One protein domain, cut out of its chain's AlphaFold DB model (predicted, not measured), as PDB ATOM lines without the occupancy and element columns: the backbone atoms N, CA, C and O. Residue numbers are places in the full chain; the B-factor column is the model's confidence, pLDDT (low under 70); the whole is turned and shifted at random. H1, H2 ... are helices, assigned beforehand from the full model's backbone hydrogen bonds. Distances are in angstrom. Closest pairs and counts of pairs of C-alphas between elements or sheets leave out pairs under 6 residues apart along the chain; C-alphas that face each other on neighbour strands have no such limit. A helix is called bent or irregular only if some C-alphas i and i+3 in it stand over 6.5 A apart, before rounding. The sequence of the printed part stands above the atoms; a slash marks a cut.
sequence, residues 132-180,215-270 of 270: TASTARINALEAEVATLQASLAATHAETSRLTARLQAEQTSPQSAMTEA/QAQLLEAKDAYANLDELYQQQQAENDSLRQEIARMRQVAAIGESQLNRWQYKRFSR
ATOM      1  N   THR A 132     -14.486   9.360  43.755       77.31
ATOM      2  CA  THR A 132     -15.576   9.952  42.946       77.31
ATOM      3  C   THR A 132     -15.144  10.366  41.537       77.31
ATOM      4  O   THR A 132     -15.874  10.132  40.574       77.31
ATOM      5  N   ALA A 133     -13.941  10.930  41.385       75.00
ATOM      6  CA  ALA A 133     -13.396  11.288  40.075       75.00
ATOM      7  C   ALA A 133     -13.091  10.050  39.212       75.00
ATOM      8  O   ALA A 133     -13.277  10.081  37.995       75.00
ATOM      9  N   SER A 134     -12.652   8.949  39.834       80.00
ATOM     10  CA  SER A 134     -12.393   7.693  39.122       80.00
ATOM     11  C   SER A 134     -13.681   7.042  38.617       80.00
ATOM     12  O   SER A 134     -13.748   6.661  37.451       80.00
ATOM     13  N   THR A 135     -14.736   7.014  39.439       80.12
ATOM     14  CA  THR A 135     -16.049   6.485  39.048       80.12
ATOM     15  C   THR A 135     -16.671   7.312  37.928       80.12
ATOM     16  O   THR A 135     -17.167   6.750  36.960       80.12
ATOM     17  N   ALA A 136     -16.576   8.645  37.994       83.19
ATOM     18  CA  ALA A 136     -17.072   9.511  36.925       83.19
ATOM     19  C   ALA A 136     -16.371   9.241  35.582       83.19
ATOM     20  O   ALA A 136     -17.020   9.241  34.538       83.19
ATOM     21  N   ARG A 137     -15.059   8.971  35.603       88.69
ATOM     22  CA  ARG A 137     -14.297   8.650  34.389       88.69
ATOM     23  C   ARG A 137     -14.638   7.270  33.826       88.69
ATOM     24  O   ARG A 137     -14.716   7.142  32.611       88.69
ATOM     25  N   ILE A 138     -14.852   6.269  34.682       84.56
ATOM     26  CA  ILE A 138     -15.299   4.934  34.255       84.56
ATOM     27  C   ILE A 138     -16.669   5.038  33.581       84.56
ATOM     28  O   ILE A 138     -16.808   4.619  32.438       84.56
ATOM     29  N   ASN A 139     -17.628   5.713  34.218       86.44
ATOM     30  CA  ASN A 139     -18.967   5.896  33.654       86.44
ATOM     31  C   ASN A 139     -18.937   6.660  32.316       86.44
ATOM     32  O   ASN A 139     -19.729   6.376  31.421       86.44
ATOM     33  N   ALA A 140     -18.027   7.630  32.162       87.69
ATOM     34  CA  ALA A 140     -17.850   8.349  30.900       87.69
ATOM     35  C   ALA A 140     -17.302   7.442  29.784       87.69
ATOM     36  O   ALA A 140     -17.800   7.495  28.663       87.69
ATOM     37  N   LEU A 141     -16.324   6.585  30.099       87.94
ATOM     38  CA  LEU A 141     -15.777   5.617  29.144       87.94
ATOM     39  C   LEU A 141     -16.807   4.546  28.763       87.94
ATOM     40  O   LEU A 141     -16.904   4.187  27.596       87.94
ATOM     41  N   GLU A 142     -17.614   4.069  29.711       88.31
ATOM     42  CA  GLU A 142     -18.706   3.128  29.428       88.31
ATOM     43  C   GLU A 142     -19.757   3.742  28.493       88.31
ATOM     44  O   GLU A 142     -20.209   3.088  27.552       88.31
ATOM     45  N   ALA A 143     -20.103   5.018  28.700       89.06
ATOM     46  CA  ALA A 143     -20.998   5.741  27.802       89.06
ATOM     47  C   ALA A 143     -20.396   5.897  26.394       89.06
ATOM     48  O   ALA A 143     -21.098   5.699  25.405       89.06
ATOM     49  N   GLU A 144     -19.100   6.197  26.290       90.31
ATOM     50  CA  GLU A 144     -18.397   6.303  25.007       90.31
ATOM     51  C   GLU A 144     -18.386   4.960  24.259       90.31
ATOM     52  O   GLU A 144     -18.779   4.896  23.092       90.31
ATOM     53  N   VAL A 145     -18.054   3.861  24.943       87.38
ATOM     54  CA  VAL A 145     -18.107   2.507  24.366       87.38
ATOM     55  C   VAL A 145     -19.516   2.172  23.871       87.38
ATOM     56  O   VAL A 145     -19.662   1.665  22.758       87.38
ATOM     57  N   ALA A 146     -20.559   2.511  24.635       87.44
ATOM     58  CA  ALA A 146     -21.941   2.302  24.210       87.44
ATOM     59  C   ALA A 146     -22.293   3.114  22.948       87.44
ATOM     60  O   ALA A 146     -22.948   2.595  22.040       87.44
ATOM     61  N   THR A 147     -21.826   4.365  22.842       88.44
ATOM     62  CA  THR A 147     -22.039   5.177  21.629       88.44
ATOM     63  C   THR A 147     -21.312   4.619  20.407       88.44
ATOM     64  O   THR A 147     -21.890   4.581  19.319       88.44
ATOM     65  N   LEU A 148     -20.086   4.115  20.577       86.38
ATOM     66  CA  LEU A 148     -19.322   3.488  19.496       86.38
ATOM     67  C   LEU A 148     -19.971   2.179  19.031       86.38
ATOM     68  O   LEU A 148     -20.083   1.944  17.830       86.38
ATOM     69  N   GLN A 149     -20.477   1.358  19.955       86.56
ATOM     70  CA  GLN A 149     -21.226   0.144  19.619       86.56
ATOM     71  C   GLN A 149     -22.511   0.454  18.840       86.56
ATOM     72  O   GLN A 149     -22.818  -0.228  17.861       86.56
ATOM     73  N   ALA A 150     -23.242   1.505  19.223       88.44
ATOM     74  CA  ALA A 150     -24.430   1.943  18.494       88.44
ATOM     75  C   ALA A 150     -24.092   2.437  17.074       88.44
ATOM     76  O   ALA A 150     -24.805   2.114  16.123       88.44
ATOM     77  N   SER A 151     -22.988   3.171  16.913       88.62
ATOM     78  CA  SER A 151     -22.500   3.613  15.600       88.62
ATOM     79  C   SER A 151     -22.078   2.434  14.710       88.62
ATOM     80  O   SER A 151     -22.432   2.398  13.529       88.62
ATOM     81  N   LEU A 152     -21.410   1.422  15.274       86.94
ATOM     82  CA  LEU A 152     -21.056   0.195  14.554       86.94
ATOM     83  C   LEU A 152     -22.302  -0.585  14.098       86.94
ATOM     84  O   LEU A 152     -22.376  -1.045  12.962       86.94
ATOM     85  N   ALA A 153     -23.318  -0.699  14.954       86.62
ATOM     86  CA  ALA A 153     -24.574  -1.349  14.581       86.62
ATOM     87  C   ALA A 153     -25.310  -0.587  13.462       86.62
ATOM     88  O   ALA A 153     -25.853  -1.206  12.547       86.62
ATOM     89  N   ALA A 154     -25.301   0.751  13.504       87.31
ATOM     90  CA  ALA A 154     -25.913   1.589  12.474       87.31
ATOM     91  C   ALA A 154     -25.210   1.441  11.113       87.31
ATOM     92  O   ALA A 154     -25.880   1.255  10.097       87.31
ATOM     93  N   THR A 155     -23.876   1.437  11.096       84.00
ATOM     94  CA  THR A 155     -23.089   1.228   9.866       84.00
ATOM     95  C   THR A 155     -23.279  -0.181   9.294       84.00
ATOM     96  O   THR A 155     -23.441  -0.342   8.084       84.00
ATOM     97  N   HIS A 156     -23.375  -1.213  10.139       86.56
ATOM     98  CA  HIS A 156     -23.698  -2.574   9.693       86.56
ATOM     99  C   HIS A 156     -25.117  -2.683   9.095       86.56
ATOM    100  O   HIS A 156     -25.346  -3.379   8.103       86.56
ATOM    101  N   ALA A 157     -26.094  -1.977   9.669       87.69
ATOM    102  CA  ALA A 157     -27.447  -1.923   9.119       87.69
ATOM    103  C   ALA A 157     -27.484  -1.202   7.759       87.69
ATOM    104  O   ALA A 157     -28.184  -1.640   6.843       87.69
ATOM    105  N   GLU A 158     -26.717  -0.122   7.602       90.19
ATOM    106  CA  GLU A 158     -26.630   0.629   6.348       90.19
ATOM    107  C   GLU A 158     -25.934  -0.170   5.240       90.19
ATOM    108  O   GLU A 158     -26.473  -0.282   4.139       90.19
ATOM    109  N   THR A 159     -24.810  -0.821   5.542       85.38
ATOM    110  CA  THR A 159     -24.118  -1.720   4.599       85.38
ATOM    111  C   THR A 159     -24.998  -2.898   4.181       85.38
ATOM    112  O   THR A 159     -25.085  -3.204   2.990       85.38
ATOM    113  N   SER A 160     -25.745  -3.498   5.114       87.69
ATOM    114  CA  SER A 160     -26.734  -4.541   4.801       87.69
ATOM    115  C   SER A 160     -27.826  -4.024   3.857       87.69
ATOM    116  O   SER A 160     -28.215  -4.706   2.908       87.69
ATOM    117  N   ARG A 161     -28.302  -2.790   4.070       91.69
ATOM    118  CA  ARG A 161     -29.323  -2.154   3.225       91.69
ATOM    119  C   ARG A 161     -28.802  -1.836   1.824       91.69
ATOM    120  O   ARG A 161     -29.528  -2.051   0.854       91.69
ATOM    121  N   LEU A 162     -27.572  -1.335   1.711       88.25
ATOM    122  CA  LEU A 162     -26.924  -1.074   0.424       88.25
ATOM    123  C   LEU A 162     -26.684  -2.375  -0.342       88.25
ATOM    124  O   LEU A 162     -27.023  -2.444  -1.518       88.25
ATOM    125  N   THR A 163     -26.219  -3.426   0.336       87.12
ATOM    126  CA  THR A 163     -26.019  -4.757  -0.261       87.12
ATOM    127  C   THR A 163     -27.332  -5.327  -0.797       87.12
ATOM    128  O   THR A 163     -27.397  -5.754  -1.947       87.12
ATOM    129  N   ALA A 164     -28.411  -5.256  -0.010       87.75
ATOM    130  CA  ALA A 164     -29.733  -5.702  -0.448       87.75
ATOM    131  C   ALA A 164     -30.252  -4.901  -1.654       87.75
ATOM    132  O   ALA A 164     -30.846  -5.470  -2.569       87.75
ATOM    133  N   ARG A 165     -30.010  -3.583  -1.686       90.12
ATOM    134  CA  ARG A 165     -30.381  -2.734  -2.826       90.12
ATOM    135  C   ARG A 165     -29.584  -3.088  -4.081       90.12
ATOM    136  O   ARG A 165     -30.175  -3.182  -5.149       90.12
ATOM    137  N   LEU A 166     -28.284  -3.325  -3.941       86.38
ATOM    138  CA  LEU A 166     -27.400  -3.693  -5.046       86.38
ATOM    139  C   LEU A 166     -27.787  -5.066  -5.620       86.38
ATOM    140  O   LEU A 166     -27.873  -5.232  -6.833       86.38
ATOM    141  N   GLN A 167     -28.151  -6.022  -4.762       81.44
ATOM    142  CA  GLN A 167     -28.667  -7.328  -5.181       81.44
ATOM    143  C   GLN A 167     -30.041  -7.229  -5.877       81.44
ATOM    144  O   GLN A 167     -30.303  -7.935  -6.855       81.44
ATOM    145  N   ALA A 168     -30.915  -6.323  -5.425       82.75
ATOM    146  CA  ALA A 168     -32.183  -6.038  -6.100       82.75
ATOM    147  C   ALA A 168     -31.973  -5.368  -7.475       82.75
ATOM    148  O   ALA A 168     -32.631  -5.729  -8.451       82.75
ATOM    149  N   GLU A 169     -31.026  -4.435  -7.583       82.38
ATOM    150  CA  GLU A 169     -30.661  -3.792  -8.852       82.38
ATOM    151  C   GLU A 169     -29.969  -4.756  -9.827       82.38
ATOM    152  O   GLU A 169     -30.169  -4.613 -11.027       82.38
ATOM    153  N   GLN A 170     -29.241  -5.779  -9.363       78.81
ATOM    154  CA  GLN A 170     -28.668  -6.821 -10.232       78.81
ATOM    155  C   GLN A 170     -29.711  -7.817 -10.765       78.81
ATOM    156  O   GLN A 170     -29.591  -8.301 -11.891       78.81
ATOM    157  N   THR A 171     -30.754  -8.117  -9.989       79.62
ATOM    158  CA  THR A 171     -31.798  -9.089 -10.378       79.62
ATOM    159  C   THR A 171     -32.902  -8.483 -11.254       79.62
ATOM    160  O   THR A 171     -33.518  -9.186 -12.061       79.62
ATOM    161  N   SER A 172     -33.120  -7.169 -11.157       78.25
ATOM    162  CA  SER A 172     -34.107  -6.433 -11.959       78.25
ATOM    163  C   SER A 172     -33.860  -6.477 -13.488       78.25
ATOM    164  O   SER A 172     -34.773  -6.862 -14.224       78.25
ATOM    165  N   PRO A 173     -32.651  -6.186 -14.021       68.25
ATOM    166  CA  PRO A 173     -32.406  -6.196 -15.464       68.25
ATOM    167  C   PRO A 173     -32.401  -7.606 -16.067       68.25
ATOM    168  O   PRO A 173     -32.809  -7.764 -17.215       68.25
ATOM    169  N   GLN A 174     -32.017  -8.646 -15.314       60.31
ATOM    170  CA  GLN A 174     -32.132 -10.032 -15.789       60.31
ATOM    171  C   GLN A 174     -33.593 -10.445 -15.987       60.31
ATOM    172  O   GLN A 174     -33.917 -11.099 -16.979       60.31
ATOM    173  N   SER A 175     -34.492 -10.011 -15.101       60.34
ATOM    174  CA  SER A 175     -35.925 -10.287 -15.252       60.34
ATOM    175  C   SER A 175     -36.509  -9.539 -16.458       60.34
ATOM    176  O   SER A 175     -37.217 -10.138 -17.264       60.34
ATOM    177  N   ALA A 176     -36.113  -8.277 -16.664       62.66
ATOM    178  CA  ALA A 176     -36.531  -7.489 -17.826       62.66
ATOM    179  C   ALA A 176     -35.986  -8.031 -19.167       62.66
ATOM    180  O   ALA A 176     -36.695  -8.000 -20.172       62.66
ATOM    181  N   MET A 177     -34.755  -8.562 -19.205       59.38
ATOM    182  CA  MET A 177     -34.213  -9.213 -20.409       59.38
ATOM    183  C   MET A 177     -34.907 -10.542 -20.725       59.38
ATOM    184  O   MET A 177     -35.074 -10.870 -21.897       59.38
ATOM    185  N   THR A 178     -35.328 -11.295 -19.706       58.81
ATOM    186  CA  THR A 178     -36.007 -12.585 -19.913       58.81
ATOM    187  C   THR A 178     -37.438 -12.376 -20.420       58.81
ATOM    188  O   THR A 178     -37.873 -13.076 -21.329       58.81
ATOM    189  N   GLU A 179     -38.142 -11.351 -19.929       56.44
ATOM    190  CA  GLU A 179     -39.509 -11.028 -20.369       56.44
ATOM    191  C   GLU A 179     -39.555 -10.388 -21.774       56.44
ATOM    192  O   GLU A 179     -40.482 -10.632 -22.546       56.44
ATOM    193  N   ALA A 180     -38.521  -9.636 -22.170       54.62
ATOM    194  CA  ALA A 180     -38.424  -9.071 -23.520       54.62
ATOM    195  C   ALA A 180     -37.986 -10.086 -24.599       54.62
ATOM    196  O   ALA A 180     -38.162  -9.822 -25.792       54.62
ATOM    197  N   GLN A 215     -23.813  -1.169 -30.899       91.62
ATOM    198  CA  GLN A 215     -22.444  -0.732 -30.654       91.62
ATOM    199  C   GLN A 215     -22.375   0.348 -29.564       91.62
ATOM    200  O   GLN A 215     -21.480   0.295 -28.722       91.62
ATOM    201  N   ALA A 216     -23.338   1.275 -29.533       93.25
ATOM    202  CA  ALA A 216     -23.465   2.266 -28.465       93.25
ATOM    203  C   ALA A 216     -23.773   1.612 -27.107       93.25
ATOM    204  O   ALA A 216     -23.101   1.915 -26.127       93.25
ATOM    205  N   GLN A 217     -24.710   0.657 -27.062       92.25
ATOM    206  CA  GLN A 217     -25.032  -0.091 -25.840       92.25
ATOM    207  C   GLN A 217     -23.842  -0.900 -25.321       92.25
ATOM    208  O   GLN A 217     -23.606  -0.954 -24.119       92.25
ATOM    209  N   LEU A 218     -23.066  -1.519 -26.214       93.56
ATOM    210  CA  LEU A 218     -21.879  -2.276 -25.822       93.56
ATOM    211  C   LEU A 218     -20.774  -1.367 -25.270       93.56
ATOM    212  O   LEU A 218     -20.029  -1.786 -24.385       93.56
ATOM    213  N   LEU A 219     -20.660  -0.140 -25.781       94.25
ATOM    214  CA  LEU A 219     -19.725   0.848 -25.251       94.25
ATOM    215  C   LEU A 219     -20.169   1.342 -23.867       94.25
ATOM    216  O   LEU A 219     -19.378   1.293 -22.932       94.25
ATOM    217  N   GLU A 220     -21.443   1.703 -23.710       92.81
ATOM    218  CA  GLU A 220     -22.016   2.127 -22.425       92.81
ATOM    219  C   GLU A 220     -21.908   1.026 -21.358       92.81
ATOM    220  O   GLU A 220     -21.518   1.292 -20.223       92.81
ATOM    221  N   ALA A 221     -22.168  -0.232 -21.728       88.12
ATOM    222  CA  ALA A 221     -22.002  -1.366 -20.827       88.12
ATOM    223  C   ALA A 221     -20.543  -1.524 -20.370       88.12
ATOM    224  O   ALA A 221     -20.294  -1.788 -19.196       88.12
ATOM    225  N   LYS A 222     -19.567  -1.340 -21.269       89.38
ATOM    226  CA  LYS A 222     -18.142  -1.395 -20.909       89.38
ATOM    227  C   LYS A 222     -17.756  -0.298 -19.924       89.38
ATOM    228  O   LYS A 222     -17.059  -0.593 -18.956       89.38
ATOM    229  N   ASP A 223     -18.236   0.919 -20.146       91.75
ATOM    230  CA  ASP A 223     -17.974   2.041 -19.244       91.75
ATOM    231  C   ASP A 223     -18.625   1.802 -17.871       91.75
ATOM    232  O   ASP A 223     -18.008   2.043 -16.833       91.75
ATOM    233  N   ALA A 224     -19.837   1.237 -17.840       88.94
ATOM    234  CA  ALA A 224     -20.506   0.853 -16.599       88.94
ATOM    235  C   ALA A 224     -19.727  -0.217 -15.815       88.94
ATOM    236  O   ALA A 224     -19.591  -0.100 -14.596       88.94
ATOM    237  N   TYR A 225     -19.174  -1.230 -16.492       89.19
ATOM    238  CA  TYR A 225     -18.335  -2.245 -15.844       89.19
ATOM    239  C   TYR A 225     -17.028  -1.668 -15.299       89.19
ATOM    240  O   TYR A 225     -16.633  -2.030 -14.195       89.19
ATOM    241  N   ALA A 226     -16.381  -0.759 -16.034       87.50
ATOM    242  CA  ALA A 226     -15.167  -0.097 -15.560       87.50
ATOM    243  C   ALA A 226     -15.431   0.726 -14.287       87.50
ATOM    244  O   ALA A 226     -14.688   0.612 -13.315       87.50
ATOM    245  N   ASN A 227     -16.536   1.476 -14.254       91.38
ATOM    246  CA  ASN A 227     -16.939   2.241 -13.071       91.38
ATOM    247  C   ASN A 227     -17.289   1.333 -11.878       91.38
ATOM    248  O   ASN A 227     -16.994   1.670 -10.732       91.38
ATOM    249  N   LEU A 228     -17.926   0.183 -12.130       89.94
ATOM    250  CA  LEU A 228     -18.255  -0.784 -11.083       89.94
ATOM    251  C   LEU A 228     -16.990  -1.396 -10.459       89.94
ATOM    252  O   LEU A 228     -16.936  -1.560  -9.242       89.94
ATOM    253  N   ASP A 229     -15.984  -1.708 -11.277       88.69
ATOM    254  CA  ASP A 229     -14.697  -2.229 -10.804       88.69
ATOM    255  C   ASP A 229     -13.955  -1.189  -9.950       88.69
ATOM    256  O   ASP A 229     -13.483  -1.508  -8.860       88.69
ATOM    257  N   GLU A 230     -13.945   0.081 -10.369       91.38
ATOM    258  CA  GLU A 230     -13.345   1.169  -9.585       91.38
ATOM    259  C   GLU A 230     -14.015   1.326  -8.209       91.38
ATOM    260  O   GLU A 230     -13.328   1.410  -7.185       91.38
ATOM    261  N   LEU A 231     -15.351   1.282  -8.158       91.50
ATOM    262  CA  LEU A 231     -16.102   1.316  -6.899       91.50
ATOM    263  C   LEU A 231     -15.784   0.116  -6.001       91.50
ATOM    264  O   LEU A 231     -15.640   0.279  -4.788       91.50
ATOM    265  N   TYR A 232     -15.647  -1.077  -6.581       90.75
ATOM    266  CA  TYR A 232     -15.286  -2.275  -5.830       90.75
ATOM    267  C   TYR A 232     -13.887  -2.154  -5.214       90.75
ATOM    268  O   TYR A 232     -13.711  -2.419  -4.025       90.75
ATOM    269  N   GLN A 233     -12.905  -1.678  -5.984       90.50
ATOM    270  CA  GLN A 233     -11.548  -1.445  -5.482       90.50
ATOM    271  C   GLN A 233     -11.526  -0.391  -4.369       90.50
ATOM    272  O   GLN A 233     -10.847  -0.569  -3.354       90.50
ATOM    273  N   GLN A 234     -12.303   0.685  -4.514       92.50
ATOM    274  CA  GLN A 234     -12.424   1.712  -3.484       92.50
ATOM    275  C   GLN A 234     -13.023   1.146  -2.188       92.50
ATOM    276  O   GLN A 234     -12.495   1.395  -1.101       92.50
ATOM    277  N   GLN A 235     -14.083   0.345  -2.296       89.94
ATOM    278  CA  GLN A 235     -14.726  -0.291  -1.148       89.94
ATOM    279  C   GLN A 235     -13.812  -1.323  -0.471       89.94
ATOM    280  O   GLN A 235     -13.825  -1.461   0.756       89.94
ATOM    281  N   GLN A 236     -13.000  -2.040  -1.247       90.56
ATOM    282  CA  GLN A 236     -12.018  -2.977  -0.711       90.56
ATOM    283  C   GLN A 236     -10.937  -2.241   0.094       90.56
ATOM    284  O   GLN A 236     -10.648  -2.623   1.228       90.56
ATOM    285  N   ALA A 237     -10.410  -1.135  -0.440       89.31
ATOM    286  CA  ALA A 237      -9.430  -0.305   0.257       89.31
ATOM    287  C   ALA A 237      -9.991   0.309   1.556       89.31
ATOM    288  O   ALA A 237      -9.292   0.377   2.570       89.31
ATOM    289  N   GLU A 238     -11.259   0.730   1.553       91.56
ATOM    290  CA  GLU A 238     -11.936   1.221   2.757       91.56
ATOM    291  C   GLU A 238     -12.084   0.118   3.816       91.56
ATOM    292  O   GLU A 238     -11.764   0.342   4.986       91.56
ATOM    293  N   ASN A 239     -12.487  -1.092   3.416       87.56
ATOM    294  CA  ASN A 239     -12.565  -2.236   4.328       87.56
ATOM    295  C   ASN A 239     -11.208  -2.574   4.950       87.56
ATOM    296  O   ASN A 239     -11.131  -2.817   6.157       87.56
ATOM    297  N   ASP A 240     -10.133  -2.557   4.163       89.25
ATOM    298  CA  ASP A 240      -8.786  -2.823   4.666       89.25
ATOM    299  C   ASP A 240      -8.333  -1.746   5.663       89.25
ATOM    300  O   ASP A 240      -7.776  -2.067   6.717       89.25
ATOM    301  N   SER A 241      -8.647  -0.477   5.391       91.44
ATOM    302  CA  SER A 241      -8.401   0.638   6.315       91.44
ATOM    303  C   SER A 241      -9.159   0.468   7.639       91.44
ATOM    304  O   SER A 241      -8.576   0.567   8.722       91.44
ATOM    305  N   LEU A 242     -10.450   0.121   7.580       88.44
ATOM    306  CA  LEU A 242     -11.268  -0.132   8.770       88.44
ATOM    307  C   LEU A 242     -10.754  -1.331   9.579       88.44
ATOM    308  O   LEU A 242     -10.698  -1.270  10.810       88.44
ATOM    309  N   ARG A 243     -10.325  -2.409   8.910       88.50
ATOM    310  CA  ARG A 243      -9.708  -3.580   9.557       88.50
ATOM    311  C   ARG A 243      -8.428  -3.194  10.305       88.50
ATOM    312  O   ARG A 243      -8.234  -3.640  11.440       88.50
ATOM    313  N   GLN A 244      -7.593  -2.336   9.720       89.12
ATOM    314  CA  GLN A 244      -6.390  -1.817  10.378       89.12
ATOM    315  C   GLN A 244      -6.724  -0.952  11.601       89.12
ATOM    316  O   GLN A 244      -6.108  -1.131  12.654       89.12
ATOM    317  N   GLU A 245      -7.723  -0.070  11.515       90.69
ATOM    318  CA  GLU A 245      -8.112   0.768  12.656       90.69
ATOM    319  C   GLU A 245      -8.701  -0.064  13.804       90.69
ATOM    320  O   GLU A 245      -8.366   0.164  14.968       90.69
ATOM    321  N   ILE A 246      -9.498  -1.096  13.505       87.69
ATOM    322  CA  ILE A 246      -9.981  -2.046  14.519       87.69
ATOM    323  C   ILE A 246      -8.808  -2.759  15.199       87.69
ATOM    324  O   ILE A 246      -8.788  -2.868  16.429       87.69
ATOM    325  N   ALA A 247      -7.818  -3.227  14.433       86.19
ATOM    326  CA  ALA A 247      -6.627  -3.860  14.996       86.19
ATOM    327  C   ALA A 247      -5.861  -2.894  15.920       86.19
ATOM    328  O   ALA A 247      -5.491  -3.267  17.036       86.19
ATOM    329  N   ARG A 248      -5.707  -1.630  15.508       91.81
ATOM    330  CA  ARG A 248      -5.075  -0.576  16.313       91.81
ATOM    331  C   ARG A 248      -5.833  -0.310  17.615       91.81
ATOM    332  O   ARG A 248      -5.225  -0.275  18.685       91.81
ATOM    333  N   MET A 249      -7.157  -0.167  17.553       90.25
ATOM    334  CA  MET A 249      -7.993   0.047  18.739       90.25
ATOM    335  C   MET A 249      -7.914  -1.131  19.716       90.25
ATOM    336  O   MET A 249      -7.816  -0.914  20.923       90.25
ATOM    337  N   ARG A 250      -7.887  -2.372  19.211       88.75
ATOM    338  CA  ARG A 250      -7.710  -3.574  20.042       88.75
ATOM    339  C   ARG A 250      -6.370  -3.575  20.777       88.75
ATOM    340  O   ARG A 250      -6.344  -3.869  21.969       88.75
ATOM    341  N   GLN A 251      -5.281  -3.183  20.115       87.31
ATOM    342  CA  GLN A 251      -3.970  -3.058  20.765       87.31
ATOM    343  C   GLN A 251      -3.986  -2.015  21.892       87.31
ATOM    344  O   GLN A 251      -3.491  -2.273  22.990       87.31
ATOM    345  N   VAL A 252      -4.592  -0.847  21.655       89.75
ATOM    346  CA  VAL A 252      -4.717   0.200  22.683       89.75
ATOM    347  C   VAL A 252      -5.569  -0.282  23.862       89.75
ATOM    348  O   VAL A 252      -5.194  -0.056  25.016       89.75
ATOM    349  N   ALA A 253      -6.673  -0.981  23.590       88.69
ATOM    350  CA  ALA A 253      -7.525  -1.564  24.622       88.69
ATOM    351  C   ALA A 253      -6.764  -2.588  25.482       88.69
ATOM    352  O   ALA A 253      -6.813  -2.493  26.709       88.69
ATOM    353  N   ALA A 254      -5.982  -3.482  24.867       87.75
ATOM    354  CA  ALA A 254      -5.163  -4.468  25.576       87.75
ATOM    355  C   ALA A 254      -4.111  -3.812  26.491       87.75
ATOM    356  O   ALA A 254      -3.910  -4.228  27.636       87.75
ATOM    357  N   ILE A 255      -3.474  -2.724  26.036       90.81
ATOM    358  CA  ILE A 255      -2.571  -1.932  26.886       90.81
ATOM    359  C   ILE A 255      -3.346  -1.351  28.074       90.81
ATOM    360  O   ILE A 255      -2.882  -1.457  29.212       90.81
ATOM    361  N   GLY A 256      -4.524  -0.770  27.833       90.06
ATOM    362  CA  GLY A 256      -5.393  -0.230  28.879       90.06
ATOM    363  C   GLY A 256      -5.769  -1.273  29.934       90.06
ATOM    364  O   GLY A 256      -5.621  -1.019  31.132       90.06
ATOM    365  N   GLU A 257      -6.162  -2.466  29.498       90.50
ATOM    366  CA  GLU A 257      -6.504  -3.595  30.364       90.50
ATOM    367  C   GLU A 257      -5.303  -4.057  31.204       90.50
ATOM    368  O   GLU A 257      -5.407  -4.207  32.423       90.50
ATOM    369  N   SER A 258      -4.117  -4.178  30.597       89.75
ATOM    370  CA  SER A 258      -2.896  -4.554  31.322       89.75
ATOM    371  C   SER A 258      -2.529  -3.554  32.433       89.75
ATOM    372  O   SER A 258      -2.094  -3.944  33.524       89.75
ATOM    373  N   GLN A 259      -2.737  -2.255  32.189       91.00
ATOM    374  CA  GLN A 259      -2.483  -1.195  33.165       91.00
ATOM    375  C   GLN A 259      -3.524  -1.211  34.285       91.00
ATOM    376  O   GLN A 259      -3.159  -1.064  35.455       91.00
ATOM    377  N   LEU A 260      -4.798  -1.432  33.945       92.06
ATOM    378  CA  LEU A 260      -5.880  -1.597  34.913       92.06
ATOM    379  C   LEU A 260      -5.583  -2.775  35.850       92.06
ATOM    380  O   LEU A 260      -5.586  -2.598  37.069       92.06
ATOM    381  N   ASN A 261      -5.227  -3.934  35.294       91.62
ATOM    382  CA  ASN A 261      -4.882  -5.136  36.054       91.62
ATOM    383  C   ASN A 261      -3.678  -4.894  36.972       91.62
ATOM    384  O   ASN A 261      -3.699  -5.241  38.155       91.62
ATOM    385  N   ARG A 262      -2.639  -4.210  36.472       91.81
ATOM    386  CA  ARG A 262      -1.471  -3.824  37.279       91.81
ATOM    387  C   ARG A 262      -1.851  -2.895  38.434       91.81
ATOM    388  O   ARG A 262      -1.301  -3.022  39.531       91.81
ATOM    389  N   TRP A 263      -2.754  -1.947  38.200       92.00
ATOM    390  CA  TRP A 263      -3.229  -1.029  39.232       92.00
ATOM    391  C   TRP A 263      -4.075  -1.747  40.288       92.00
ATOM    392  O   TRP A 263      -3.823  -1.575  41.482       92.00
ATOM    393  N   GLN A 264      -5.011  -2.598  39.863       90.44
ATOM    394  CA  GLN A 264      -5.828  -3.421  40.757       90.44
ATOM    395  C   GLN A 264      -4.950  -4.324  41.629       90.44
ATOM    396  O   GLN A 264      -5.090  -4.314  42.851       90.44
ATOM    397  N   TYR A 265      -3.967  -5.009  41.036       93.38
ATOM    398  CA  TYR A 265      -3.021  -5.842  41.776       93.38
ATOM    399  C   TYR A 265      -2.313  -5.057  42.890       93.38
ATOM    400  O   TYR A 265      -2.272  -5.503  44.035       93.38
ATOM    401  N   LYS A 266      -1.807  -3.852  42.597       93.56
ATOM    402  CA  LYS A 266      -1.142  -3.003  43.603       93.56
ATOM    403  C   LYS A 266      -2.085  -2.516  44.705       93.56
ATOM    404  O   LYS A 266      -1.633  -2.357  45.836       93.56
ATOM    405  N   ARG A 267      -3.353  -2.234  44.378       91.94
ATOM    406  CA  ARG A 267      -4.339  -1.708  45.335       91.94
ATOM    407  C   ARG A 267      -4.867  -2.784  46.284       91.94
ATOM    408  O   ARG A 267      -5.113  -2.461  47.438       91.94
ATOM    409  N   PHE A 268      -5.028  -4.023  45.816       91.00
ATOM    410  CA  PHE A 268      -5.687  -5.091  46.580       91.00
ATOM    411  C   PHE A 268      -4.745  -6.163  47.148       91.00
ATOM    412  O   PHE A 268      -5.190  -6.976  47.949       91.00
ATOM    413  N   SER A 269      -3.462  -6.182  46.774       81.94
ATOM    414  CA  SER A 269      -2.493  -7.175  47.288       81.94
ATOM    415  C   SER A 269      -1.747  -6.736  48.562       81.94
ATOM    416  O   SER A 269      -0.697  -7.299  48.869       81.94
ATOM    417  N   ARG A 270      -2.229  -5.711  49.275       60.47
ATOM    418  CA  ARG A 270      -1.702  -5.259  50.575       60.47
ATOM    419  C   ARG A 270      -2.741  -5.492  51.657       60.47
ATOM    420  O   ARG A 270      -2.321  -5.894  52.761       60.47
TER     421      ARG A 270
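This is residues 132 to 180 and 215 to 270 of the 270 residues of an uncharacterized protein of Leptolyngbya sp. SIO1D8 (UniProt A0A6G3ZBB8). Two long, nearly straight helices run lengthwise beside each other in opposite directions, H1 one way and H2 back, crossing at a small angle with an open gap between them. The outline is an open rod with no core, and H1 and H2 are apart, with no C-alpha of the one within 8 A of the other. The printed part has 105 residues, with two named helices, H1 then H2, and no named strand; the class is all helix. It is extended, with a radius of gyration of the C-alphas of 24.2 A and spans of 83 by 22 by 19 A.

H1, residues 132 to 180, and H2, residues 215 to 268, are apart, with no C-alpha of the one within 8 A of the other. Both stand free. In H2 every O i to N i+4 pair is within hydrogen-bond range; in H1 it is 43 of 45.

H1 begins with C-alpha 132 at (-15.576, 9.952, 42.946) and ends with C-alpha 180 at (-38.424, -9.071, -23.520), 72.8 A away. It is neither bent nor irregular, but only just: C-alphas 170 and 173 are 6.5 A apart. H2 is the longest helix, with 54 residues; it begins with C-alpha 215 at (-22.444, -0.732, -30.654) and ends with C-alpha 268 at (-5.687, -5.091, 46.580), 79.2 A away. Residue 270 is the chain's last residue.

The two C-alphas farthest apart are those of Gln 215 and Arg 270, at 84.0 A. The link from H1 to H2 is across the cut: residues 181 to 214 are not printed, and C-alphas 180 and 215 are 19.4 A apart. The mean pLDDT of the printed part is 85.9; residues 173 to 180 and residue 270 are under 70.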